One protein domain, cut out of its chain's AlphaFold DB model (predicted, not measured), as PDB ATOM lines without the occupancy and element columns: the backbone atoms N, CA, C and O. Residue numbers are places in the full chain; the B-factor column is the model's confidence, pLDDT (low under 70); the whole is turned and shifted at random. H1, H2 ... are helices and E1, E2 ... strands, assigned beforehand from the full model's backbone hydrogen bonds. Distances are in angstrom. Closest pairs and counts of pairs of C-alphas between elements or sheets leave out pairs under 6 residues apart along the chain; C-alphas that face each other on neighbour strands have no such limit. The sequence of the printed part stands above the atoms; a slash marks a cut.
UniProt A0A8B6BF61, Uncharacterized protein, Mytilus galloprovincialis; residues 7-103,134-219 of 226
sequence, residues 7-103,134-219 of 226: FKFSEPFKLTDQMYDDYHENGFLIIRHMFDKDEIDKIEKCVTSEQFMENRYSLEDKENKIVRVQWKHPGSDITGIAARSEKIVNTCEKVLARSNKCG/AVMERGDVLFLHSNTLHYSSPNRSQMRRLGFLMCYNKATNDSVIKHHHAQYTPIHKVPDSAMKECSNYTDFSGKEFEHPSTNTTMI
ATOM      1  N   PHE A   7     125.828 145.387 126.082       96.06
ATOM      2  CA  PHE A   7     124.804 144.562 126.714       96.06
ATOM      3  C   PHE A   7     124.681 144.846 128.200       96.06
ATOM      4  O   PHE A   7     125.645 145.207 128.861       96.06
ATOM      5  N   LYS A   8     123.502 144.592 128.766       95.50
ATOM      6  CA  LYS A   8     123.268 144.716 130.205       95.50
ATOM      7  C   LYS A   8     123.503 143.391 130.927       95.50
ATOM      8  O   LYS A   8     123.049 142.342 130.472       95.50
ATOM      9  N   PHE A   9     124.172 143.452 132.073       95.94
ATOM     10  CA  PHE A   9     124.289 142.319 132.981       95.94
ATOM     11  C   PHE A   9     122.916 141.890 133.520       95.94
ATOM     12  O   PHE A   9     122.043 142.717 133.797       95.94
ATOM     13  N   SER A  10     122.727 140.582 133.679       92.06
ATOM     14  CA  SER A  10     121.564 139.986 134.340       92.06
ATOM     15  C   SER A  10     121.973 138.681 135.015       92.06
ATOM     16  O   SER A  10     122.862 137.992 134.516       92.06
ATOM     17  N   GLU A  11     121.345 138.354 136.146       88.19
ATOM     18  CA  GLU A  11     121.592 137.108 136.879       88.19
ATOM     19  C   GLU A  11     120.503 136.059 136.564       88.19
ATOM     20  O   GLU A  11     119.319 136.407 136.551       88.19
ATOM     21  N   PRO A  12     120.861 134.777 136.339       87.75
ATOM     22  CA  PRO A  12     122.226 134.263 136.224       87.75
ATOM     23  C   PRO A  12     122.893 134.734 134.923       87.75
ATOM     24  O   PRO A  12     122.294 134.677 133.848       87.75
ATOM     25  N   PHE A  13     124.153 135.167 135.009       92.38
ATOM     26  CA  PHE A  13     124.857 135.676 133.839       92.38
ATOM     27  C   PHE A  13     125.419 134.547 132.983       92.38
ATOM     28  O   PHE A  13     126.116 133.649 133.462       92.38
ATOM     29  N   LYS A  14     125.163 134.627 131.679       91.19
ATOM     30  CA  LYS A  14     125.735 133.719 130.691       91.19
ATOM     31  C   LYS A  14     126.066 134.492 129.427       91.19
ATOM     32  O   LYS A  14     125.188 135.119 128.843       91.19
ATOM     33  N   LEU A  15     127.313 134.381 128.971       92.44
ATOM     34  CA  LEU A  15     127.697 134.897 127.661       92.44
ATOM     35  C   LEU A  15     126.902 134.153 126.578       92.44
ATOM     36  O   LEU A  15     127.039 132.924 126.453       92.44
ATOM     37  N   THR A  16     126.074 134.897 125.846       94.12
ATOM     38  CA  THR A  16     125.253 134.396 124.738       94.12
ATOM     39  C   THR A  16     126.086 134.252 123.468       94.12
ATOM     40  O   THR A  16     127.174 134.819 123.362       94.12
ATOM     41  N   ASP A  17     125.568 133.505 122.492       93.25
ATOM     42  CA  ASP A  17     126.235 133.352 121.195       93.25
ATOM     43  C   ASP A  17     126.322 134.699 120.462       93.25
ATOM     44  O   ASP A  17     127.373 135.031 119.932       93.25
ATOM     45  N   GLN A  18     125.292 135.547 120.573       93.50
ATOM     46  CA  GLN A  18     125.320 136.909 120.029       93.50
ATOM     47  C   GLN A  18     126.452 137.755 120.634       93.50
ATOM     48  O   GLN A  18     127.225 138.359 119.902       93.50
ATOM     49  N   MET A  19     126.598 137.766 121.966       94.44
ATOM     50  CA  MET A  19     127.685 138.506 122.627       94.44
ATOM     51  C   MET A  19     129.068 137.988 122.208       94.44
ATOM     52  O   MET A  19     130.021 138.759 122.094       94.44
ATOM     53  N   TYR A  20     129.188 136.672 122.019       91.75
ATOM     54  CA  TYR A  20     130.412 136.036 121.548       91.75
ATOM     55  C   TYR A  20     130.733 136.444 120.105       91.75
ATOM     56  O   TYR A  20     131.861 136.854 119.829       91.75
ATOM     57  N   ASP A  21     129.751 136.386 119.210       90.69
ATOM     58  CA  ASP A  21     129.904 136.774 117.810       90.69
ATOM     59  C   ASP A  21     130.263 138.263 117.687       90.69
ATOM     60  O   ASP A  21     131.205 138.604 116.971       90.69
ATOM     61  N   ASP A  22     129.624 139.134 118.474       91.12
ATOM     62  CA  ASP A  22     129.933 140.567 118.512       91.12
ATOM     63  C   ASP A  22     131.342 140.848 119.050       91.12
ATOM     64  O   ASP A  22     132.055 141.693 118.503       91.12
ATOM     65  N   TYR A  23     131.803 140.113 120.069       91.00
ATOM     66  CA  TYR A  23     133.201 140.192 120.504       91.00
ATOM     67  C   TYR A  23     134.161 139.757 119.392       91.00
ATOM     68  O   TYR A  23     135.204 140.381 119.190       91.00
ATOM     69  N   HIS A  24     133.835 138.683 118.673       86.94
ATOM     70  CA  HIS A  24     134.695 138.141 117.626       86.94
ATOM     71  C   HIS A  24     134.779 139.004 116.379       86.94
ATOM     72  O   HIS A  24     135.822 138.979 115.719       86.94
ATOM     73  N   GLU A  25     133.696 139.690 116.040       87.19
ATOM     74  CA  GLU A  25     133.632 140.578 114.889       87.19
ATOM     75  C   GLU A  25     134.227 141.947 115.226       87.19
ATOM     76  O   GLU A  25     135.096 142.445 114.511       87.19
ATOM     77  N   ASN A  26     133.832 142.529 116.361       88.12
ATOM     78  CA  ASN A  26     134.200 143.903 116.706       88.12
ATOM     79  C   ASN A  26     135.499 143.992 117.524       88.12
ATOM     80  O   ASN A  26     136.069 145.072 117.673       88.12
ATOM     81  N   GLY A  27     135.976 142.876 118.082       88.62
ATOM     82  CA  GLY A  27     137.171 142.820 118.926       88.62
ATOM     83  C   GLY A  27     136.962 143.354 120.346       88.62
ATOM     84  O   GLY A  27     137.940 143.538 121.081       88.62
ATOM     85  N   PHE A  28     135.718 143.633 120.742       92.06
ATOM     86  CA  PHE A  28     135.370 144.070 122.089       92.06
ATOM     87  C   PHE A  28     133.915 143.746 122.454       92.06
ATOM     88  O   PHE A  28     133.073 143.519 121.586       92.06
ATOM     89  N   LEU A  29     133.637 143.768 123.757       94.12
ATOM     90  CA  LEU A  29     132.320 143.573 124.357       94.12
ATOM     91  C   LEU A  29     132.203 144.421 125.630       94.12
ATOM     92  O   LEU A  29     133.073 144.346 126.494       94.12
ATOM     93  N   ILE A  30     131.137 145.206 125.761       95.81
ATOM     94  CA  ILE A  30     130.803 145.974 126.965       95.81
ATOM     95  C   ILE A  30     129.634 145.290 127.667       95.81
ATOM     96  O   ILE A  30     128.577 145.089 127.069       95.81
ATOM     97  N   ILE A  31     129.819 144.969 128.947       97.31
ATOM     98  CA  ILE A  31     128.760 144.481 129.828       97.31
ATOM     99  C   ILE A  31     128.480 145.541 130.897       97.31
ATOM    100  O   ILE A  31     129.307 145.802 131.774       97.31
ATOM    101  N   ARG A  32     127.301 146.157 130.812       96.75
ATOM    102  CA  ARG A  32     126.821 147.208 131.712       96.75
ATOM    103  C   ARG A  32     126.437 146.644 133.065       96.75
ATOM    104  O   ARG A  32     125.715 145.647 133.121       96.75
ATOM    105  N   HIS A  33     126.864 147.316 134.131       96.31
ATOM    106  CA  HIS A  33     126.607 146.937 135.525       96.31
ATOM    107  C   HIS A  33     126.993 145.482 135.842       96.31
ATOM    108  O   HIS A  33     126.276 144.780 136.553       96.31
ATOM    109  N   MET A  34     128.106 145.007 135.275       97.12
ATOM    110  CA  MET A  34     128.615 143.663 135.546       97.12
ATOM    111  C   MET A  34     129.083 143.512 136.992       97.12
ATOM    112  O   MET A  34     128.919 142.445 137.583       97.12
ATOM    113  N   PHE A  35     129.646 144.577 137.561       97.19
ATOM    114  CA  PHE A  35     129.769 144.725 139.002       97.19
ATOM    115  C   PHE A  35     128.632 145.601 139.514       97.19
ATOM    116  O   PHE A  35     128.400 146.694 138.987       97.19
ATOM    117  N   ASP A  36     127.935 145.128 140.541       95.81
ATOM    118  CA  ASP A  36     126.948 145.945 141.230       95.81
ATOM    119  C   ASP A  36     127.628 147.037 142.079       95.81
ATOM    120  O   ASP A  36     128.858 147.140 142.170       95.81
ATOM    121  N   LYS A  37     126.811 147.899 142.692       96.06
ATOM    122  CA  LYS A  37     127.308 149.016 143.497       96.06
ATOM    123  C   LYS A  37     128.165 148.551 144.684       96.06
ATOM    124  O   LYS A  37     129.176 149.184 144.969       96.06
ATOM    125  N   ASP A  38     127.763 147.496 145.389       95.88
ATOM    126  CA  ASP A  38     128.505 147.003 146.554       95.88
ATOM    127  C   ASP A  38     129.850 146.409 146.119       95.88
ATOM    128  O   ASP A  38     130.896 146.731 146.682       95.88
ATOM    129  N   GLU A  39     129.849 145.617 145.049       96.75
ATOM    130  CA  GLU A  39     131.063 145.020 144.496       96.75
ATOM    131  C   GLU A  39     132.069 146.078 144.026       96.75
ATOM    132  O   GLU A  39     133.253 146.004 144.373       96.75
ATOM    133  N   ILE A  40     131.623 147.087 143.265       96.62
ATOM    134  CA  ILE A  40     132.528 148.124 142.753       96.62
ATOM    135  C   ILE A  40     133.044 149.038 143.868       96.62
ATOM    136  O   ILE A  40     134.203 149.451 143.828       96.62
ATOM    137  N   ASP A  41     132.231 149.316 144.891       96.56
ATOM    138  CA  ASP A  41     132.652 150.122 146.038       96.56
ATOM    139  C   ASP A  41     133.693 149.379 146.887       96.56
ATOM    140  O   ASP A  41     134.658 149.990 147.354       96.56
ATOM    141  N   LYS A  42     133.566 148.054 147.033       97.12
ATOM    142  CA  LYS A  42     134.584 147.212 147.682       97.12
ATOM    143  C   LYS A  42     135.905 147.223 146.918       97.12
ATOM    144  O   LYS A  42     136.959 147.400 147.537       97.12
ATOM    145  N   ILE A  43     135.860 147.077 145.591       97.06
ATOM    146  CA  ILE A  43     137.054 147.174 144.738       97.06
ATOM    147  C   ILE A  43     137.693 148.556 144.892       97.06
ATOM    148  O   ILE A  43     138.889 148.635 145.169       97.06
ATOM    149  N   GLU A  44     136.917 149.642 144.770       95.75
ATOM    150  CA  GLU A  44     137.450 151.002 144.909       95.75
ATOM    151  C   GLU A  44     138.090 151.217 146.282       95.75
ATOM    152  O   GLU A  44     139.212 151.721 146.359       95.75
ATOM    153  N   LYS A  45     137.416 150.808 147.362       95.81
ATOM    154  CA  LYS A  45     137.940 150.915 148.728       95.81
ATOM    155  C   LYS A  45     139.300 150.233 148.864       95.81
ATOM    156  O   LYS A  45     140.208 150.808 149.456       95.81
ATOM    157  N   CYS A  46     139.453 149.035 148.303       96.81
ATOM    158  CA  CYS A  46     140.719 148.310 148.317       96.81
ATOM    159  C   CYS A  46     141.806 149.045 147.523       96.81
ATOM    160  O   CYS A  46     142.860 149.364 148.074       96.81
ATOM    161  N   VAL A  47     141.554 149.366 146.248       95.19
ATOM    162  CA  VAL A  47     142.592 149.918 145.352       95.19
ATOM    163  C   VAL A  47     142.956 151.372 145.651       95.19
ATOM    164  O   VAL A  47     143.912 151.896 145.091       95.19
ATOM    165  N   THR A  48     142.194 152.036 146.522       94.06
ATOM    166  CA  THR A  48     142.458 153.409 146.970       94.06
ATOM    167  C   THR A  48     142.954 153.483 148.413       94.06
ATOM    168  O   THR A  48     143.240 154.582 148.888       94.06
ATOM    169  N   SER A  49     143.090 152.339 149.092       94.75
ATOM    170  CA  SER A  49     143.687 152.252 150.427       94.75
ATOM    171  C   SER A  49     145.164 152.642 150.409       94.75
ATOM    172  O   SER A  49     145.857 152.466 149.404       94.75
ATOM    173  N   GLU A  50     145.660 153.150 151.538       93.75
ATOM    174  CA  GLU A  50     147.068 153.531 151.678       93.75
ATOM    175  C   GLU A  50     147.991 152.338 151.424       93.75
ATOM    176  O   GLU A  50     148.901 152.448 150.605       93.75
ATOM    177  N   GLN A  51     147.678 151.178 152.009       93.38
ATOM    178  CA  GLN A  51     148.468 149.950 151.886       93.38
ATOM    179  C   GLN A  51     148.574 149.477 150.433       93.38
ATOM    180  O   GLN A  51     149.637 149.064 149.975       93.38
ATOM    181  N   PHE A  52     147.481 149.549 149.668       94.12
ATOM    182  CA  PHE A  52     147.530 149.192 148.252       94.12
ATOM    183  C   PHE A  52     148.363 150.209 147.464       94.12
ATOM    184  O   PHE A  52     149.204 149.845 146.637       94.12
ATOM    185  N   MET A  53     148.161 151.494 147.758       93.12
ATOM    186  CA  MET A  53     148.809 152.605 147.072       93.12
ATOM    187  C   MET A  53     150.291 152.773 147.424       93.12
ATOM    188  O   MET A  53     150.981 153.485 146.697       93.12
ATOM    189  N   GLU A  54     150.820 152.134 148.467       92.19
ATOM    190  CA  GLU A  54     152.269 152.051 148.733       92.19
ATOM    191  C   GLU A  54     153.041 151.435 147.558       92.19
ATOM    192  O   GLU A  54     154.178 151.818 147.295       92.19
ATOM    193  N   ASN A  55     152.390 150.573 146.774       91.81
ATOM    194  CA  ASN A  55     152.975 149.895 145.616       91.81
ATOM    195  C   ASN A  55     152.891 150.713 144.313       91.81
ATOM    196  O   ASN A  55     153.138 150.194 143.221       91.81
ATOM    197  N   ARG A  56     152.479 151.986 144.388       91.00
ATOM    198  CA  ARG A  56     152.274 152.827 143.203       91.00
ATOM    199  C   ARG A  56     153.587 153.317 142.606       91.00
ATOM    200  O   ARG A  56     154.514 153.696 143.312       91.00
ATOM    201  N   TYR A  57     153.584 153.485 141.294       86.75
ATOM    202  CA  TYR A  57     154.594 154.236 140.564       86.75
ATOM    203  C   TYR A  57     153.929 155.177 139.562       86.75
ATOM    204  O   TYR A  57     152.783 154.975 139.153       86.75
ATOM    205  N   SER A  58     154.641 156.239 139.187       82.56
ATOM    206  CA  SER A  58     154.167 157.184 138.175       82.56
ATOM    207  C   SER A  58     154.863 156.923 136.847       82.56
ATOM    208  O   SER A  58     156.072 156.710 136.799       82.56
ATOM    209  N   LEU A  59     154.084 156.947 135.773       73.44
ATOM    210  CA  LEU A  59     154.579 157.118 134.417       73.44
ATOM    211  C   LEU A  59     154.179 158.532 134.005       73.44
ATOM    212  O   LEU A  59     152.991 158.859 133.996       73.44
ATOM    213  N   GLU A  60     155.174 159.369 133.745       70.12
ATOM    214  CA  GLU A  60     154.982 160.754 133.326       70.12
ATOM    215  C   GLU A  60     155.491 160.893 131.891       70.12
ATOM    216  O   GLU A  60     156.624 160.512 131.593       70.12
ATOM    217  N   ASP A  61     154.638 161.400 131.005       62.75
ATOM    218  CA  ASP A  61     155.054 161.968 129.723       62.75
ATOM    219  C   ASP A  61     154.873 163.498 129.764       62.75
ATOM    220  O   ASP A  61     154.491 164.062 130.792       62.75
ATOM    221  N   LYS A  62     155.180 164.192 128.660       55.78
ATOM    222  CA  LYS A  62     155.126 165.665 128.586       55.78
ATOM    223  C   LYS A  62     153.736 166.244 128.929       55.78
ATOM    224  O   LYS A  62     153.662 167.417 129.286       55.78
ATOM    225  N   GLU A  63     152.656 165.461 128.831       59.69
ATOM    226  CA  GLU A  63     151.269 165.937 128.953       59.69
ATOM    227  C   GLU A  63     150.416 165.179 129.984       59.69
ATOM    228  O   GLU A  63     149.369 165.682 130.400       59.69
ATOM    229  N   ASN A  64     150.824 163.981 130.410       64.62
ATOM    230  CA  ASN A  64     150.018 163.094 131.239       64.62
ATOM    231  C   ASN A  64     150.824 162.494 132.391       64.62
ATOM    232  O   ASN A  64     151.914 161.951 132.217       64.62
ATOM    233  N   LYS A  65     150.207 162.497 133.576       76.50
ATOM    234  CA  LYS A  65     150.658 161.734 134.738       76.50
ATOM    235  C   LYS A  65     149.721 160.560 134.970       76.50
ATOM    236  O   LYS A  65     148.547 160.746 135.293       76.50
ATOM    237  N   ILE A  66     150.250 159.349 134.845       80.38
ATOM    238  CA  ILE A  66     149.533 158.116 135.162       80.38
ATOM    239  C   ILE A  66     150.127 157.548 136.444       80.38
ATOM    240  O   ILE A  66     151.310 157.225 136.493       80.38
ATOM    241  N   VAL A  67     149.293 157.388 137.469       86.56
ATOM    242  CA  VAL A  67     149.639 156.609 138.662       86.56
ATOM    243  C   VAL A  67     149.158 155.182 138.438       86.56
ATOM    244  O   VAL A  67     147.990 154.966 138.116       86.56
ATOM    245  N   ARG A  68     150.059 154.211 138.580       89.00
ATOM    246  CA  ARG A  68     149.780 152.793 138.350       89.00
ATOM    247  C   ARG A  68     150.233 151.968 139.548       89.00
ATOM    248  O   ARG A  68     151.285 152.228 140.117       89.00
ATOM    249  N   VAL A  69     149.450 150.947 139.869       91.94
ATOM    250  CA  VAL A  69     149.863 149.797 140.677       91.94
ATOM    251  C   VAL A  69     149.709 148.581 139.772       91.94
ATOM    252  O   VAL A  69     148.677 148.430 139.117       91.94
ATOM    253  N   GLN A  70     150.742 147.752 139.676       91.19
ATOM    254  CA  GLN A  70     150.739 146.546 138.856       91.19
ATOM    255  C   GLN A  70     151.207 145.381 139.717       91.19
ATOM    256  O   GLN A  70     152.105 145.541 140.536       91.19
ATOM    257  N   TRP A  71     150.589 144.219 139.550       92.75
ATOM    258  CA  TRP A  71     150.956 143.020 140.289       92.75
ATOM    259  C   TRP A  71     150.699 141.768 139.457       92.75
ATOM    260  O   TRP A  71     149.947 141.793 138.476       92.75
ATOM    261  N   LYS A  72     151.322 140.666 139.867       91.00
ATOM    262  CA  LYS A  72     151.016 139.315 139.407       91.00
ATOM    263  C   LYS A  72     150.173 138.595 140.445       91.00
ATOM    264  O   LYS A  72     150.297 138.842 141.642       91.00
ATOM    265  N   HIS A  73     149.386 137.652 139.938       91.50
ATOM    266  CA  HIS A  73     148.510 136.754 140.683       91.50
ATOM    267  C   HIS A  73     147.335 137.462 141.384       91.50
ATOM    268  O   HIS A  73     147.465 138.557 141.925       91.50
ATOM    269  N   PRO A  74     146.135 136.863 141.361       89.56
ATOM    270  CA  PRO A  74     144.944 137.522 141.875       89.56
ATOM    271  C   PRO A  74     144.994 137.755 143.393       89.56
ATOM    272  O   PRO A  74     144.495 138.781 143.829       89.56
ATOM    273  N   GLY A  75     145.633 136.902 144.201       92.50
ATOM    274  CA  GLY A  75     145.540 136.990 145.667       92.50
ATOM    275  C   GLY A  75     144.146 136.607 146.201       92.50
ATOM    276  O   GLY A  75     143.291 136.098 145.460       92.50
ATOM    277  N   SER A  76     143.919 136.805 147.503       94.44
ATOM    278  CA  SER A  76     142.662 136.468 148.202       94.44
ATOM    279  C   SER A  76     141.800 137.684 148.575       94.44
ATOM    280  O   SER A  76     140.679 137.509 149.049       94.44
ATOM    281  N   ASP A  77     142.303 138.900 148.368       96.75
ATOM    282  CA  ASP A  77     141.573 140.154 148.561       96.75
ATOM    283  C   ASP A  77     140.498 140.369 147.483       96.75
ATOM    284  O   ASP A  77     140.449 139.660 146.472       96.75
ATOM    285  N   ILE A  78     139.661 141.395 147.660       97.50
ATOM    286  CA  ILE A  78     138.555 141.701 146.742       97.50
ATOM    287  C   ILE A  78     138.984 141.838 145.273       97.50
ATOM    288  O   ILE A  78     138.251 141.399 144.389       97.50
ATOM    289  N   THR A  79     140.171 142.379 144.970       97.00
ATOM    290  CA  THR A  79     140.627 142.492 143.570       97.00
ATOM    291  C   THR A  79     140.959 141.118 142.982       97.00
ATOM    292  O   THR A  79     140.736 140.868 141.796       97.00
ATOM    293  N   GLY A  80     141.436 140.199 143.826       95.94
ATOM    294  CA  GLY A  80     141.673 138.805 143.479       95.94
ATOM    295  C   GLY A  80     140.410 137.982 143.326       95.94
ATOM    296  O   GLY A  80     140.337 137.136 142.437       95.94
ATOM    297  N   ILE A  81     139.409 138.228 144.169       97.06
ATOM    298  CA  ILE A  81     138.084 137.618 144.035       97.06
ATOM    299  C   ILE A  81     137.403 138.126 142.761       97.06
ATOM    300  O   ILE A  81     136.905 137.309 141.993       97.06
ATOM    301  N   ALA A  82     137.485 139.425 142.452       97.00
ATOM    302  CA  ALA A  82     136.912 140.000 141.232       97.00
ATOM    303  C   ALA A  82     137.461 139.312 139.977       97.00
ATOM    304  O   ALA A  82     136.689 138.834 139.145       97.00
ATOM    305  N   ALA A  83     138.786 139.159 139.902       95.50
ATOM    306  CA  ALA A  83     139.463 138.487 138.795       95.50
ATOM    307  C   ALA A  83     139.164 136.981 138.686       95.50
ATOM    308  O   ALA A  83     139.440 136.371 137.649       95.50
ATOM    309  N   ARG A  84     138.620 136.363 139.739       96.50
ATOM    310  CA  ARG A  84     138.291 134.931 139.795       96.50
ATOM    311  C   ARG A  84     136.793 134.645 139.815       96.50
ATOM    312  O   ARG A  84     136.425 133.472 139.776       96.50
ATOM    313  N   SER A  85     135.956 135.677 139.881       96.56
ATOM    314  CA  SER A  85     134.499 135.545 139.899       96.56
ATOM    315  C   SER A  85     133.994 134.820 138.651       96.56
ATOM    316  O   SER A  85     134.553 134.964 137.557       96.56
ATOM    317  N   GLU A  86     132.945 134.019 138.812       95.31
ATOM    318  CA  GLU A  86     132.380 133.199 137.744       95.31
ATOM    319  C   GLU A  86     131.964 134.029 136.535       95.31
ATOM    320  O   GLU A  86     132.308 133.662 135.409       95.31
ATOM    321  N   LYS A  87     131.300 135.170 136.745       94.75
ATOM    322  CA  LYS A  87     130.892 136.064 135.653       94.75
ATOM    323  C   LYS A  87     132.072 136.545 134.808       94.75
ATOM    324  O   LYS A  87     131.961 136.594 133.581       94.75
ATOM    325  N   ILE A  88     133.214 136.850 135.427       95.50
ATOM    326  CA  ILE A  88     134.414 137.298 134.711       95.50
ATOM    327  C   ILE A  88     135.096 136.114 134.024       95.50
ATOM    328  O   ILE A  88     135.285 136.138 132.808       95.50
ATOM    329  N   VAL A  89     135.413 135.055 134.775       93.56
ATOM    330  CA  VAL A  89     136.174 133.907 134.258       93.56
ATOM    331  C   VAL A  89     135.421 133.207 133.129       93.56
ATOM    332  O   VAL A  89     136.004 132.984 132.071       93.56
ATOM    333  N   ASN A  90     134.120 132.942 133.290       92.06
ATOM    334  CA  ASN A  90     133.318 132.281 132.256       92.06
ATOM    335  C   ASN A  90     133.226 133.126 130.970       92.06
ATOM    336  O   ASN A  90     133.146 132.573 129.870       92.06
ATOM    337  N   THR A  91     133.242 134.459 131.089       89.00
ATOM    338  CA  THR A  91     133.283 135.354 129.922       89.00
ATOM    339  C   THR A  91     134.635 135.262 129.230       89.00
ATOM    340  O   THR A  91     134.683 134.978 128.033       89.00
ATOM    341  N   CYS A  92     135.728 135.431 129.984       87.94
ATOM    342  CA  CYS A  92     137.100 135.367 129.481       87.94
ATOM    343  C   CYS A  92     137.419 134.030 128.796       87.94
ATOM    344  O   CYS A  92     137.989 134.031 127.707       87.94
ATOM    345  N   GLU A  93     137.024 132.900 129.390       85.00
ATOM    346  CA  GLU A  93     137.218 131.560 128.820       85.00
ATOM    347  C   GLU A  93     136.614 131.437 127.420       85.00
ATOM    348  O   GLU A  93     137.261 130.922 126.502       85.00
ATOM    349  N   LYS A  94     135.392 131.948 127.242       83.12
ATOM    350  CA  LYS A  94     134.712 131.924 125.950       83.12
ATOM    351  C   LYS A  94     135.333 132.907 124.966       83.12
ATOM    352  O   LYS A  94     135.714 132.481 123.886       83.12
ATOM    353  N   VAL A  95     135.486 134.185 125.313       83.44
ATOM    354  CA  VAL A  95     135.951 135.206 124.351       83.44
ATOM    355  C   VAL A  95     137.407 135.002 123.915       83.44
ATOM    356  O   VAL A  95     137.754 135.291 122.774       83.44
ATOM    357  N   LEU A  96     138.265 134.425 124.767       75.56
ATOM    358  CA  LEU A  96     139.624 134.033 124.371       75.56
ATOM    359  C   LEU A  96     139.626 132.841 123.402       75.56
ATOM    360  O   LEU A  96     140.596 132.626 122.659       75.56
ATOM    361  N   ALA A  97     138.570 132.028 123.371       61.91
ATOM    362  CA  ALA A  97     138.451 130.968 122.388       61.91
ATOM    363  C   ALA A  97     138.311 131.571 120.977       61.91
ATOM    364  O   ALA A  97     137.230 131.971 120.576       61.91
ATOM    365  N   ARG A  98     139.405 131.526 120.188       61.59
ATOM    366  CA  ARG A  98     139.486 131.875 118.743       61.59
ATOM    367  C   ARG A  98     139.655 133.370 118.441       61.59
ATOM    368  O   ARG A  98     139.336 133.830 117.348       61.59
ATOM    369  N   SER A  99     140.144 134.140 119.406       60.03
ATOM    370  CA  SER A  99     140.189 135.602 119.330       60.03
ATOM    371  C   SER A  99     141.256 136.166 118.363       60.03
ATOM    372  O   SER A  99     141.242 137.336 118.005       60.03
ATOM    373  N   ASN A 100     142.136 135.320 117.826       63.12
ATOM    374  CA  ASN A 100     143.364 135.628 117.079       63.12
ATOM    375  C   ASN A 100     143.223 136.284 115.678       63.12
ATOM    376  O   ASN A 100     144.155 136.195 114.878       63.12
ATOM    377  N   LYS A 101     142.099 136.924 115.339       57.25
ATOM    378  CA  LYS A 101     141.743 137.253 113.942       57.25
ATOM    379  C   LYS A 101     142.473 138.443 113.296       57.25
ATOM    380  O   LYS A 101     142.517 138.499 112.074       57.25
ATOM    381  N   CYS A 102     143.079 139.359 114.056       50.25
ATOM    382  CA  CYS A 102     143.637 140.597 113.471       50.25
ATOM    383  C   CYS A 102     145.152 140.599 113.220       50.25
ATOM    384  O   CYS A 102     145.685 141.592 112.734       50.25
ATOM    385  N   GLY A 103     145.867 139.517 113.540       66.38
ATOM    386  CA  GLY A 103     147.332 139.537 113.494       66.38
ATOM    387  C   GLY A 103     147.940 140.500 114.525       66.38
ATOM    388  O   GLY A 103     147.254 141.306 115.153       66.38
ATOM    389  N   ALA A 134     134.102 153.992 123.981       90.00
ATOM    390  CA  ALA A 134     133.630 153.173 125.097       90.00
ATOM    391  C   ALA A 134     133.361 154.048 126.337       90.00
ATOM    392  O   ALA A 134     134.164 154.108 127.269       90.00
ATOM    393  N   VAL A 135     132.242 154.779 126.330       91.12
ATOM    394  CA  VAL A 135     131.782 155.538 127.504       91.12
ATOM    395  C   VAL A 135     131.168 154.560 128.503       91.12
ATOM    396  O   VAL A 135     130.223 153.849 128.157       91.12
ATOM    397  N   MET A 136     131.712 154.511 129.719       93.56
ATOM    398  CA  MET A 136     131.371 153.529 130.753       93.56
ATOM    399  C   MET A 136     131.000 154.201 132.073       93.56
ATOM    400  O   MET A 136     131.604 155.206 132.457       93.56
ATOM    401  N   GLU A 137     130.035 153.610 132.768       94.94
ATOM    402  CA  GLU A 137     129.667 153.957 134.136       94.94
ATOM    403  C   GLU A 137     130.394 153.060 135.149       94.94
ATOM    404  O   GLU A 137     131.071 152.087 134.806       94.94
ATOM    405  N   ARG A 138     130.276 153.395 136.437       95.44
ATOM    406  CA  ARG A 138     130.818 152.557 137.511       95.44
ATOM    407  C   ARG A 138     130.156 151.179 137.473       95.44
ATOM    408  O   ARG A 138     128.933 151.082 137.475       95.44
ATOM    409  N   GLY A 139     130.981 150.138 137.494       96.19
ATOM    410  CA  GLY A 139     130.534 148.746 137.462       96.19
ATOM    411  C   GLY A 139     130.400 148.151 136.057       96.19
ATOM    412  O   GLY A 139     130.231 146.939 135.931       96.19
ATOM    413  N   ASP A 140     130.531 148.957 135.002       97.50
ATOM    414  CA  ASP A 140     130.634 148.446 133.635       97.50
ATOM    415  C   ASP A 140     131.986 147.762 133.405       97.50
ATOM    416  O   ASP A 140     133.014 148.165 133.959       97.50
ATOM    417  N   VAL A 141     131.995 146.738 132.550       97.12
ATOM    418  CA  VAL A 141     133.207 146.008 132.168       97.12
ATOM    419  C   VAL A 141     133.348 145.987 130.652       97.12
ATOM    420  O   VAL A 141     132.443 145.561 129.937       97.12
ATOM    421  N   LEU A 142     134.517 146.411 130.168       95.44
ATOM    422  CA  LEU A 142     134.948 146.264 128.781       95.44
ATOM    423  C   LEU A 142     135.866 145.044 128.663       95.44
ATOM    424  O   LEU A 142     136.994 145.053 129.157       95.44
ATOM    425  N   PHE A 143     135.407 144.017 127.956       94.31
ATOM    426  CA  PHE A 143     136.253 142.944 127.453       94.31
ATOM    427  C   PHE A 143     136.848 143.384 126.126       94.31
ATOM    428  O   PHE A 143     136.127 143.714 125.186       94.31
ATOM    429  N   LEU A 144     138.172 143.368 126.040       90.88
ATOM    430  CA  LEU A 144     138.902 143.861 124.883       90.88
ATOM    431  C   LEU A 144     139.835 142.777 124.361       90.88
ATOM    432  O   LEU A 144     140.555 142.143 125.132       90.88
ATOM    433  N   HIS A 145     139.820 142.549 123.054       88.81
ATOM    434  CA  HIS A 145     140.783 141.656 122.434       88.81
ATOM    435  C   HIS A 145     142.185 142.282 122.410       88.81
ATOM    436  O   HIS A 145     142.336 143.475 122.158       88.81
ATOM    437  N   SER A 146     143.232 141.475 122.615       84.31
ATOM    438  CA  SER A 146     144.620 141.958 122.730       84.31
ATOM    439  C   SER A 146     145.146 142.663 121.479       84.31
ATOM    440  O   SER A 146     146.100 143.428 121.565       84.31
ATOM    441  N   ASN A 147     144.541 142.399 120.317       82.12
ATOM    442  CA  ASN A 147     144.921 143.028 119.048       82.12
ATOM    443  C   ASN A 147     143.985 144.182 118.653       82.12
ATOM    444  O   ASN A 147     144.169 144.765 117.587       82.12
ATOM    445  N   THR A 148     142.971 144.499 119.462       85.56
ATOM    446  CA  THR A 148     142.103 145.653 119.209       85.56
ATOM    447  C   THR A 148     142.876 146.924 119.523       85.56
ATOM    448  O   THR A 148     143.311 147.131 120.658       85.56
ATOM    449  N   LEU A 149     143.050 147.787 118.519       84.62
ATOM    450  CA  LEU A 149     143.644 149.103 118.724       84.62
ATOM    451  C   LEU A 149     142.748 149.929 119.642       84.62
ATOM    452  O   LEU A 149     141.560 150.106 119.383       84.62
ATOM    453  N   HIS A 150     143.338 150.441 120.712       86.56
ATOM    454  CA  HIS A 150     142.638 151.222 121.711       86.56
ATOM    455  C   HIS A 150     143.580 152.262 122.296       86.56
ATOM    456  O   HIS A 150     144.792 152.073 122.370       86.56
ATOM    457  N   TYR A 151     143.004 153.371 122.728       84.38
ATOM    458  CA  TYR A 151     143.714 154.386 123.479       84.38
ATOM    459  C   TYR A 151     142.735 155.073 124.419       84.38
ATOM    460  O   TYR A 151     141.516 154.950 124.290       84.38
ATOM    461  N   SER A 152     143.274 155.812 125.379       83.69
ATOM    462  CA  SER A 152     142.470 156.654 126.250       83.69
ATOM    463  C   SER A 152     142.834 158.108 126.012       83.69
ATOM    464  O   SER A 152     144.017 158.440 125.961       83.69
ATOM    465  N   SER A 153     141.841 158.984 125.895       83.19
ATOM    466  CA  SER A 153     142.096 160.423 125.830       83.19
ATOM    467  C   SER A 153     142.601 160.961 127.181       83.19
ATOM    468  O   SER A 153     142.250 160.381 128.223       83.19
ATOM    469  N   PRO A 154     143.365 162.076 127.178       82.06
ATOM    470  CA  PRO A 154     143.776 162.775 128.393       82.06
ATOM    471  C   PRO A 154     142.585 163.099 129.292       82.06
ATOM    472  O   PRO A 154     141.527 163.525 128.819       82.06
ATOM    473  N   ASN A 155     142.754 162.920 130.601       84.56
ATOM    474  CA  ASN A 155     141.739 163.321 131.566       84.56
ATOM    475  C   ASN A 155     141.859 164.825 131.844       84.56
ATOM    476  O   ASN A 155     142.801 165.258 132.498       84.56
ATOM    477  N   ARG A 156     140.895 165.611 131.355       84.38
ATOM    478  CA  ARG A 156     140.834 167.071 131.556       84.38
ATOM    479  C   ARG A 156     139.875 167.494 132.674       84.38
ATOM    480  O   ARG A 156     139.604 168.681 132.827       84.38
ATOM    481  N   SER A 157     139.320 166.538 133.418       86.56
ATOM    482  CA  SER A 157     138.403 166.819 134.525       86.56
ATOM    483  C   SER A 157     139.147 166.966 135.855       86.56
ATOM    484  O   SER A 157     140.289 166.535 135.991       86.56
ATOM    485  N   GLN A 158     138.469 167.524 136.859       86.12
ATOM    486  CA  GLN A 158     138.978 167.588 138.238       86.12
ATOM    487  C   GLN A 158     138.871 166.243 138.978       86.12
ATOM    488  O   GLN A 158     139.348 166.102 140.101       86.12
ATOM    489  N   MET A 159     138.227 165.248 138.363       86.31
ATOM    490  CA  MET A 159     137.990 163.939 138.955       86.31
ATOM    491  C   MET A 159     139.005 162.940 138.417       86.31
ATOM    492  O   MET A 159     139.292 162.900 137.219       86.31
ATOM    493  N   ARG A 160     139.532 162.075 139.286       86.88
ATOM    494  CA  ARG A 160     140.374 160.961 138.835       86.88
ATOM    495  C   ARG A 160     139.556 159.988 137.976       86.88
ATOM    496  O   ARG A 160     138.431 159.642 138.333       86.88
ATOM    497  N   ARG A 161     140.154 159.482 136.896       89.44
ATOM    498  CA  ARG A 161     139.644 158.317 136.162       89.44
ATOM    499  C   ARG A 161     140.350 157.074 136.696       89.44
ATOM    500  O   ARG A 161     141.531 156.883 136.420       89.44
ATOM    501  N   LEU A 162     139.640 156.264 137.477       91.62
ATOM    502  CA  LEU A 162     140.154 155.005 138.015       91.62
ATOM    503  C   LEU A 162     139.833 153.861 137.047       91.62
ATOM    504  O   LEU A 162     138.687 153.713 136.634       91.62
ATOM    505  N   GLY A 163     140.841 153.065 136.693       92.56
ATOM    506  CA  GLY A 163     140.680 151.858 135.886       92.56
ATOM    507  C   GLY A 163     141.226 150.645 136.629       92.56
ATOM    508  O   GLY A 163     142.327 150.705 137.171       92.56
ATOM    509  N   PHE A 164     140.468 149.552 136.626       94.62
ATOM    510  CA  PHE A 164     140.899 148.248 137.122       94.62
ATOM    511  C   PHE A 164     141.005 147.291 135.934       94.62
ATOM    512  O   PHE A 164     140.011 147.016 135.268       94.62
ATOM    513  N   LEU A 165     142.226 146.853 135.620       93.19
ATOM    514  CA  LEU A 165     142.513 146.044 134.439       93.19
ATOM    515  C   LEU A 165     142.883 144.626 134.864       93.19
ATOM    516  O   LEU A 165     143.751 144.433 135.713       93.19
ATOM    517  N   MET A 166     142.254 143.648 134.223       93.69
ATOM    518  CA  MET A 166     142.538 142.228 134.397       93.69
ATOM    519  C   MET A 166     142.938 141.655 133.041       93.69
ATOM    520  O   MET A 166     142.201 141.787 132.064       93.69
ATOM    521  N   CYS A 167     144.113 141.033 132.974       89.94
ATOM    522  CA  CYS A 167     144.644 140.464 131.740       89.94
ATOM    523  C   CYS A 167     144.602 138.939 131.819       89.94
ATOM    524  O   CYS A 167     145.182 138.349 132.730       89.94
ATOM    525  N   TYR A 168     143.954 138.308 130.843       89.31
ATOM    526  CA  TYR A 168     143.826 136.857 130.757       89.31
ATOM    527  C   TYR A 168     144.540 136.334 129.513       89.31
ATOM    528  O   TYR A 168     144.504 136.957 128.454       89.31
ATOM    529  N   ASN A 169     145.153 135.161 129.641       86.12
ATOM    530  CA  ASN A 169     145.734 134.406 128.539       86.12
ATOM    531  C   ASN A 169     145.267 132.954 128.617       86.12
ATOM    532  O   ASN A 169     144.965 132.441 129.695       86.12
ATOM    533  N   LYS A 170     145.232 132.269 127.470       85.25
ATOM    534  CA  LYS A 170     145.033 130.816 127.460       85.25
ATOM    535  C   LYS A 170     146.204 130.129 128.156       85.25
ATOM    536  O   LYS A 170     147.344 130.516 127.932       85.25
ATOM    537  N   ALA A 171     145.933 129.044 128.881       86.69
ATOM    538  CA  ALA A 171     146.974 128.196 129.472       86.69
ATOM    539  C   ALA A 171     147.995 127.690 128.437       86.69
ATOM    540  O   ALA A 171     149.171 127.528 128.734       86.69
ATOM    541  N   THR A 172     147.552 127.486 127.193       85.31
ATOM    542  CA  THR A 172     148.402 127.075 126.066       85.31
ATOM    543  C   THR A 172     149.205 128.222 125.443       85.31
ATOM    544  O   THR A 172     149.978 127.977 124.524       85.31
ATOM    545  N   ASN A 173     148.988 129.469 125.872       83.56
ATOM    546  CA  ASN A 173     149.715 130.664 125.439       83.56
ATOM    547  C   ASN A 173     150.582 131.192 126.592       83.56
ATOM    548  O   ASN A 173     150.515 132.370 126.951       83.56
ATOM    549  N   ASP A 174     151.331 130.290 127.221       85.06
ATOM    550  CA  ASP A 174     152.284 130.666 128.255       85.06
ATOM    551  C   ASP A 174     153.509 131.347 127.629       85.06
ATOM    552  O   ASP A 174     153.988 130.957 126.560       85.06
ATOM    553  N   SER A 175     154.014 132.390 128.286       81.38
ATOM    554  CA  SER A 175     155.157 133.139 127.773       81.38
ATOM    555  C   SER A 175     156.410 132.275 127.826       81.38
ATOM    556  O   SER A 175     156.847 131.870 128.904       81.38
ATOM    557  N   VAL A 176     157.038 132.060 126.668       80.69
ATOM    558  CA  VAL A 176     158.324 131.348 126.566       80.69
ATOM    559  C   VAL A 176     159.438 132.135 127.263       80.69
ATOM    560  O   VAL A 176     160.313 131.556 127.905       80.69
ATOM    561  N   ILE A 177     159.402 133.467 127.160       80.25
ATOM    562  CA  ILE A 177     160.394 134.359 127.765       80.25
ATOM    563  C   ILE A 177     159.857 134.858 129.108       80.25
ATOM    564  O   ILE A 177     158.772 135.445 129.191       80.25
ATOM    565  N   LYS A 178     160.633 134.652 130.175       77.56
ATOM    566  CA  LYS A 178     160.326 135.213 131.496       77.56
ATOM    567  C   LYS A 178     160.479 136.733 131.465       77.56
ATOM    568  O   LYS A 178     161.503 137.247 131.025       77.56
ATOM    569  N   HIS A 179     159.460 137.442 131.940       72.69
ATOM    570  CA  HIS A 179     159.436 138.904 132.021       72.69
ATOM    571  C   HIS A 179     158.486 139.360 133.145       72.69
ATOM    572  O   HIS A 179     158.123 138.575 134.020       72.69
ATOM    573  N   HIS A 180     158.105 140.638 133.148       72.56
ATOM    574  CA  HIS A 180     157.328 141.275 134.214       72.56
ATOM    575  C   HIS A 180     155.826 140.918 134.230       72.56
ATOM    576  O   HIS A 180     155.138 141.264 135.185       72.56
ATOM    577  N   HIS A 181     155.285 140.235 133.214       79.50
ATOM    578  CA  HIS A 181     153.952 139.626 133.309       79.50
ATOM    579  C   HIS A 181     154.053 138.193 133.843       79.50
ATOM    580  O   HIS A 181     155.064 137.516 133.651       79.50
ATOM    581  N   ALA A 182     153.014 137.737 134.545       81.94
ATOM    582  CA  ALA A 182     152.971 136.383 135.086       81.94
ATOM    583  C   ALA A 182     153.038 135.341 133.958       81.94
ATOM    584  O   ALA A 182     152.354 135.480 132.941       81.94
ATOM    585  N   GLN A 183     153.829 134.286 134.165       86.56
ATOM    586  CA  GLN A 183     153.653 133.040 133.418       86.56
ATOM    587  C   GLN A 183     152.368 132.345 133.876       86.56
ATOM    588  O   GLN A 183     151.762 132.725 134.888       86.56
ATOM    589  N   TYR A 184     151.936 131.341 133.118       87.56
ATOM    590  CA  TYR A 184     150.702 130.625 133.390       87.56
ATOM    591  C   TYR A 184     150.623 130.186 134.857       87.56
ATOM    592  O   TYR A 184     151.473 129.465 135.376       87.56
ATOM    593  N   THR A 185     149.563 130.640 135.519       86.69
ATOM    594  CA  THR A 185     149.184 130.227 136.867       86.69
ATOM    595  C   THR A 185     147.724 129.800 136.812       86.69
ATOM    596  O   THR A 185     146.901 130.594 136.343       86.69
ATOM    597  N   PRO A 186     147.375 128.583 137.265       88.94
ATOM    598  CA  PRO A 186     145.988 128.150 137.311       88.94
ATOM    599  C   PRO A 186     145.114 129.143 138.082       88.94
ATOM    600  O   PRO A 186     145.427 129.542 139.204       88.94
ATOM    601  N   ILE A 187     144.004 129.541 137.469       89.44
ATOM    602  CA  ILE A 187     143.017 130.417 138.093       89.44
ATOM    603  C   ILE A 187     141.962 129.538 138.762       89.44
ATOM    604  O   ILE A 187     141.239 128.800 138.098       89.44
ATOM    605  N   HIS A 188     141.852 129.635 140.086       92.94
ATOM    606  CA  HIS A 188     140.803 128.955 140.844       92.94
ATOM    607  C   HIS A 188     139.552 129.829 140.904       92.94
ATOM    608  O   HIS A 188     139.482 130.746 141.726       92.94
ATOM    609  N   LYS A 189     138.597 129.548 140.013       95.50
ATOM    610  CA  LYS A 189     137.306 130.239 139.929       95.50
ATOM    611  C   LYS A 189     136.550 130.179 141.263       95.50
ATOM    612  O   LYS A 189     136.593 129.158 141.947       95.50
ATOM    613  N   VAL A 190     135.869 131.265 141.613       96.81
ATOM    614  CA  VAL A 190     135.054 131.400 142.832       96.81
ATOM    615  C   VAL A 190     133.641 131.854 142.462       96.81
ATOM    616  O   VAL A 190     133.506 132.590 141.483       96.81
ATOM    617  N   PRO A 191     132.598 131.450 143.212       96.50
ATOM    618  CA  PRO A 191     131.229 131.879 142.927       96.50
ATOM    619  C   PRO A 191     131.107 133.402 143.006       96.50
ATOM    620  O   PRO A 191     131.808 134.043 143.790       96.50
ATOM    621  N   ASP A 192     130.179 133.987 142.247       95.69
ATOM    622  CA  ASP A 192     129.960 135.443 142.258       95.69
ATOM    623  C   ASP A 192     129.599 135.970 143.663       95.69
ATOM    624  O   ASP A 192     129.981 137.084 144.025       95.69
ATOM    625  N   SER A 193     128.957 135.149 144.510       95.62
ATOM    626  CA  SER A 193     128.656 135.509 145.906       95.62
ATOM    627  C   SER A 193     129.907 135.811 146.737       95.62
ATOM    628  O   SER A 193     129.839 136.624 147.660       95.62
ATOM    629  N   ALA A 194     131.072 135.266 146.365       96.69
ATOM    630  CA  ALA A 194     132.333 135.525 147.052       96.69
ATOM    631  C   ALA A 194     132.714 137.013 147.026       96.69
ATOM    632  O   ALA A 194     133.351 137.491 147.961       96.69
ATOM    633  N   MET A 195     132.306 137.774 146.002       95.38
ATOM    634  CA  MET A 195     132.510 139.231 145.965       95.38
ATOM    635  C   MET A 195     131.734 139.941 147.078       95.38
ATOM    636  O   MET A 195     132.239 140.864 147.723       95.38
ATOM    637  N   LYS A 196     130.505 139.485 147.332       93.19
ATOM    638  CA  LYS A 196     129.632 140.024 148.378       93.19
ATOM    639  C   LYS A 196     130.127 139.611 149.766       93.19
ATOM    640  O   LYS A 196     130.117 140.429 150.682       93.19
ATOM    641  N   GLU A 197     130.624 138.387 149.902       96.31
ATOM    642  CA  GLU A 197     131.126 137.817 151.158       96.31
ATOM    643  C   GLU A 197     132.547 138.284 151.527       96.31
ATOM    644  O   GLU A 197     132.924 138.246 152.698       96.31
ATOM    645  N   CYS A 198     133.349 138.734 150.555       96.44
ATOM    646  CA  CYS A 198     134.739 139.111 150.789       96.44
ATOM    647  C   CYS A 198     134.852 140.301 151.754       96.44
ATOM    648  O   CYS A 198     134.360 141.402 151.499       96.44
ATOM    649  N   SER A 199     135.574 140.083 152.852       95.06
ATOM    650  CA  SER A 199     135.938 141.110 153.831       95.06
ATOM    651  C   SER A 199     137.439 141.416 153.855       95.06
ATOM    652  O   SER A 199     137.881 142.208 154.687       95.06
ATOM    653  N   ASN A 200     138.230 140.781 152.983       95.31
ATOM    654  CA  ASN A 200     139.665 141.030 152.885       95.31
ATOM    655  C   ASN A 200     139.947 142.194 151.920       95.31
ATOM    656  O   ASN A 200     139.798 142.062 150.704       95.31
ATOM    657  N   TYR A 201     140.392 143.319 152.482       91.56
ATOM    658  CA  TYR A 201     140.729 144.542 151.741       91.56
ATOM    659  C   TYR A 201     142.203 144.945 151.864       91.56
ATOM    660  O   TYR A 201     142.601 145.948 151.279       91.56
ATOM    661  N   THR A 202     142.986 144.234 152.677       91.00
ATOM    662  CA  THR A 202     144.300 144.709 153.144       91.00
ATOM    663  C   THR A 202     145.366 143.626 153.184       91.00
ATOM    664  O   THR A 202     146.547 143.952 153.216       91.00
ATOM    665  N   ASP A 203     144.982 142.347 153.208       93.56
ATOM    666  CA  ASP A 203     145.936 141.252 153.091       93.56
ATOM    667  C   ASP A 203     146.152 140.928 151.612       93.56
ATOM    668  O   ASP A 203     145.326 140.287 150.957       93.56
ATOM    669  N   PHE A 204     147.285 141.401 151.104       95.38
ATOM    670  CA  PHE A 204     147.728 141.204 149.728       95.38
ATOM    671  C   PHE A 204     148.688 140.020 149.578       95.38
ATOM    672  O   PHE A 204     149.395 139.925 148.573       95.38
ATOM    673  N   SER A 205     148.727 139.112 150.559       92.00
ATOM    674  CA  SER A 205     149.536 137.897 150.488       92.00
ATOM    675  C   SER A 205     149.264 137.124 149.197       92.00
ATOM    676  O   SER A 205     148.121 136.918 148.779       92.00
ATOM    677  N   GLY A 206     150.342 136.697 148.542       89.00
ATOM    678  CA  GLY A 206     150.278 135.995 147.262       89.00
ATOM    679  C   GLY A 206     150.141 136.902 146.036       89.00
ATOM    680  O   GLY A 206     150.156 136.374 144.925       89.00
ATOM    681  N   LYS A 207     150.043 138.231 146.192       92.81
ATOM    682  CA  LYS A 207     150.324 139.165 145.095       92.81
ATOM    683  C   LYS A 207     151.820 139.437 145.017       92.81
ATOM    684  O   LYS A 207     152.464 139.692 146.031       92.81
ATOM    685  N   GLU A 208     152.349 139.480 143.801       91.62
ATOM    686  CA  GLU A 208     153.701 139.987 143.547       91.62
ATOM    687  C   GLU A 208     153.586 141.369 142.900       91.62
ATOM    688  O   GLU A 208     153.271 141.472 141.715       91.62
ATOM    689  N   PHE A 209     153.776 142.437 143.679       91.06
ATOM    690  CA  PHE A 209     153.732 143.803 143.156       91.06
ATOM    691  C   PHE A 209     154.972 144.117 142.317       91.06
ATOM    692  O   PHE A 209     156.101 143.804 142.691       91.06
ATOM    693  N   GLU A 210     154.751 144.759 141.176       84.31
ATOM    694  CA  GLU A 210     155.784 145.110 140.211       84.31
ATOM    695  C   GLU A 210     156.131 146.594 140.319       84.31
ATOM    696  O   GLU A 210     155.247 147.455 140.288       84.31
ATOM    697  N   HIS A 211     157.428 146.900 140.360       76.56
ATOM    698  CA  HIS A 211     157.932 148.268 140.305       76.56
ATOM    699  C   HIS A 211     158.781 148.468 139.033       76.56
ATOM    700  O   HIS A 211     159.538 147.577 138.650       76.56
ATOM    701  N   PRO A 212     158.733 149.627 138.349       68.31
ATOM    702  CA  PRO A 212     159.495 149.849 137.115       68.31
ATOM    703  C   PRO A 212     161.002 149.622 137.256       68.31
ATOM    704  O   PRO A 212     161.657 149.250 136.287       68.31
ATOM    705  N   SER A 213     161.548 149.817 138.459       64.88
ATOM    706  CA  SER A 213     162.964 149.598 138.769       64.88
ATOM    707  C   SER A 213     163.397 148.131 138.704       64.88
ATOM    708  O   SER A 213     164.591 147.874 138.607       64.88
ATOM    709  N   THR A 214     162.464 147.177 138.756       61.62
ATOM    710  CA  THR A 214     162.738 145.734 138.642       61.62
ATOM    711  C   THR A 214     162.390 145.180 137.259       61.62
ATOM    712  O   THR A 214     162.611 144.002 136.985       61.62
ATOM    713  N   ASN A 215     161.870 146.019 136.356       57.06
ATOM    714  CA  ASN A 215     161.389 145.606 135.046       57.06
ATOM    715  C   ASN A 215     162.488 145.735 133.974       57.06
ATOM    716  O   ASN A 215     162.775 146.825 133.480       57.06
ATOM    717  N   THR A 216     163.066 144.613 133.549       49.06
ATOM    718  CA  THR A 216     164.143 144.551 132.537       49.06
ATOM    719  C   THR A 216     163.770 145.135 131.171       49.06
ATOM    720  O   THR A 216     164.652 145.598 130.455       49.06
ATOM    721  N   THR A 217     162.480 145.216 130.825       49.75
ATOM    722  CA  THR A 217     161.995 145.868 129.588       49.75
ATOM    723  C   THR A 217     161.914 147.399 129.705       49.75
ATOM    724  O   THR A 217     161.782 148.100 128.703       49.75
ATOM    725  N   MET A 218     162.002 147.931 130.928       45.56
ATOM    726  CA  MET A 218     162.102 149.364 131.230       45.56
ATOM    727  C   MET A 218     163.550 149.798 131.518       45.56
ATOM    728  O   MET A 218     163.851 150.982 131.415       45.56
ATOM    729  N   ILE A 219     164.432 148.858 131.881       41.06
ATOM    730  CA  ILE A 219     165.843 149.116 132.221       41.06
ATOM    731  C   ILE A 219     166.694 149.394 130.968       41.06
ATOM    732  O   ILE A 219     167.560 150.260 131.030       41.06
TER     733      ILE A 219
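This is residues 7 to 103 and 134 to 219 of the 226 residues of an uncharacterized protein of Mytilus galloprovincialis (UniProt A0A8B6BF61). A rounded body rich in loops has a small two-stranded sheet, E1 and E5, at one side, with H1 next to E1 and H5 next to E5, while the hairpin E2 and E3 and the short pair E4 and E6 lie at the other side. H4 packs on H2 and H6, and a long stretch without named elements, residues 145 to 192, passes through the middle near residues 165 and 166. The printed part has 183 residues, with seven named helices and six named strands in the order H1 E1 H2 H3 E2 E3 E4 H4 H5 E5 H6 E6 H7; each of the three sheets is antiparallel. The class is mixed, helices and strands, with under half of the residues, 75 of 183, in named elements. The whole is compact, with a radius of gyration of the C-alphas of 16.8 A and spans of 43 by 40 by 38 A.

E1, residues 28 to 32, is 13.2 A long and begins at C-alpha 28 (135.370, 144.070, 122.089); E5 is residues 141 to 144. H1, residues 17 to 26, is 14.0 A long, and H5, residues 86 to 96, is 15.2 A long. H2, residues 37 to 47, is 15.4 A long, from C-alpha 37 at (127.308, 149.016, 143.497). H3 is residues 50 to 53, H4 residues 78 to 84 and H6 residues 193 to 197. E2 is residues 57 to 60, E3 residues 65 to 68, E4 residues 70 to 72 and E6 residues 208 to 210. H7, residues 216 to 219, ends at C-alpha 219 (165.843, 149.116, 132.221).

E1 and E5 are antiparallel at 175 degrees, with N 29 and O 143 2.9 A apart, within hydrogen-bond range. Residues 7 to 8 pair with residues 31 to 32 of E1, parallel. The closest C-alphas of H1 and E1 are those of Tyr 23 and Leu 29, 5.2 A apart; those of H5 and E5 are Cys 92 and Phe 143, 7.9 A. H1 and H5 touch at Tyr 20 and Val 95, their closest C-alphas, 6.3 A apart, at a steep tilt of 52 degrees, the same way. H4 touches H2, with C-alphas 79 and 43 closest at 6.0 A, and H6, with C-alphas 81 and 195 closest at 6.1 A. H3 is close to H2 but not clearly touching, C-alphas 52 and 46 being closest at 6.9 A. The hairpin E2 and E3 has N 57 and O 68 at 2.9 A; E3 runs on into E4 at 23 degrees. E4 and E6 are antiparallel at 145 degrees, with N 72 and O 208 at 2.8 A. H7 touches no helix. Every O i to N i+4 pair is within hydrogen-bond range in H1, H2, H4 and H6, against 5 of 7 in H5; H3 and H7 are too short for such a pair.

The C-alphas farthest apart, those of Pro 12 and Ile 219, are 46.3 A apart. Residues 104 to 133 are not printed, and C-alphas 103 and 134 stand 22.5 A apart across this cut, on the link H5 to E5. The link E5 to H6 is long, 48 residues. Mean pLDDT of the printed part is 87.1, with residues 61 to 64, 97 to 103 and 212 to 219 under 70.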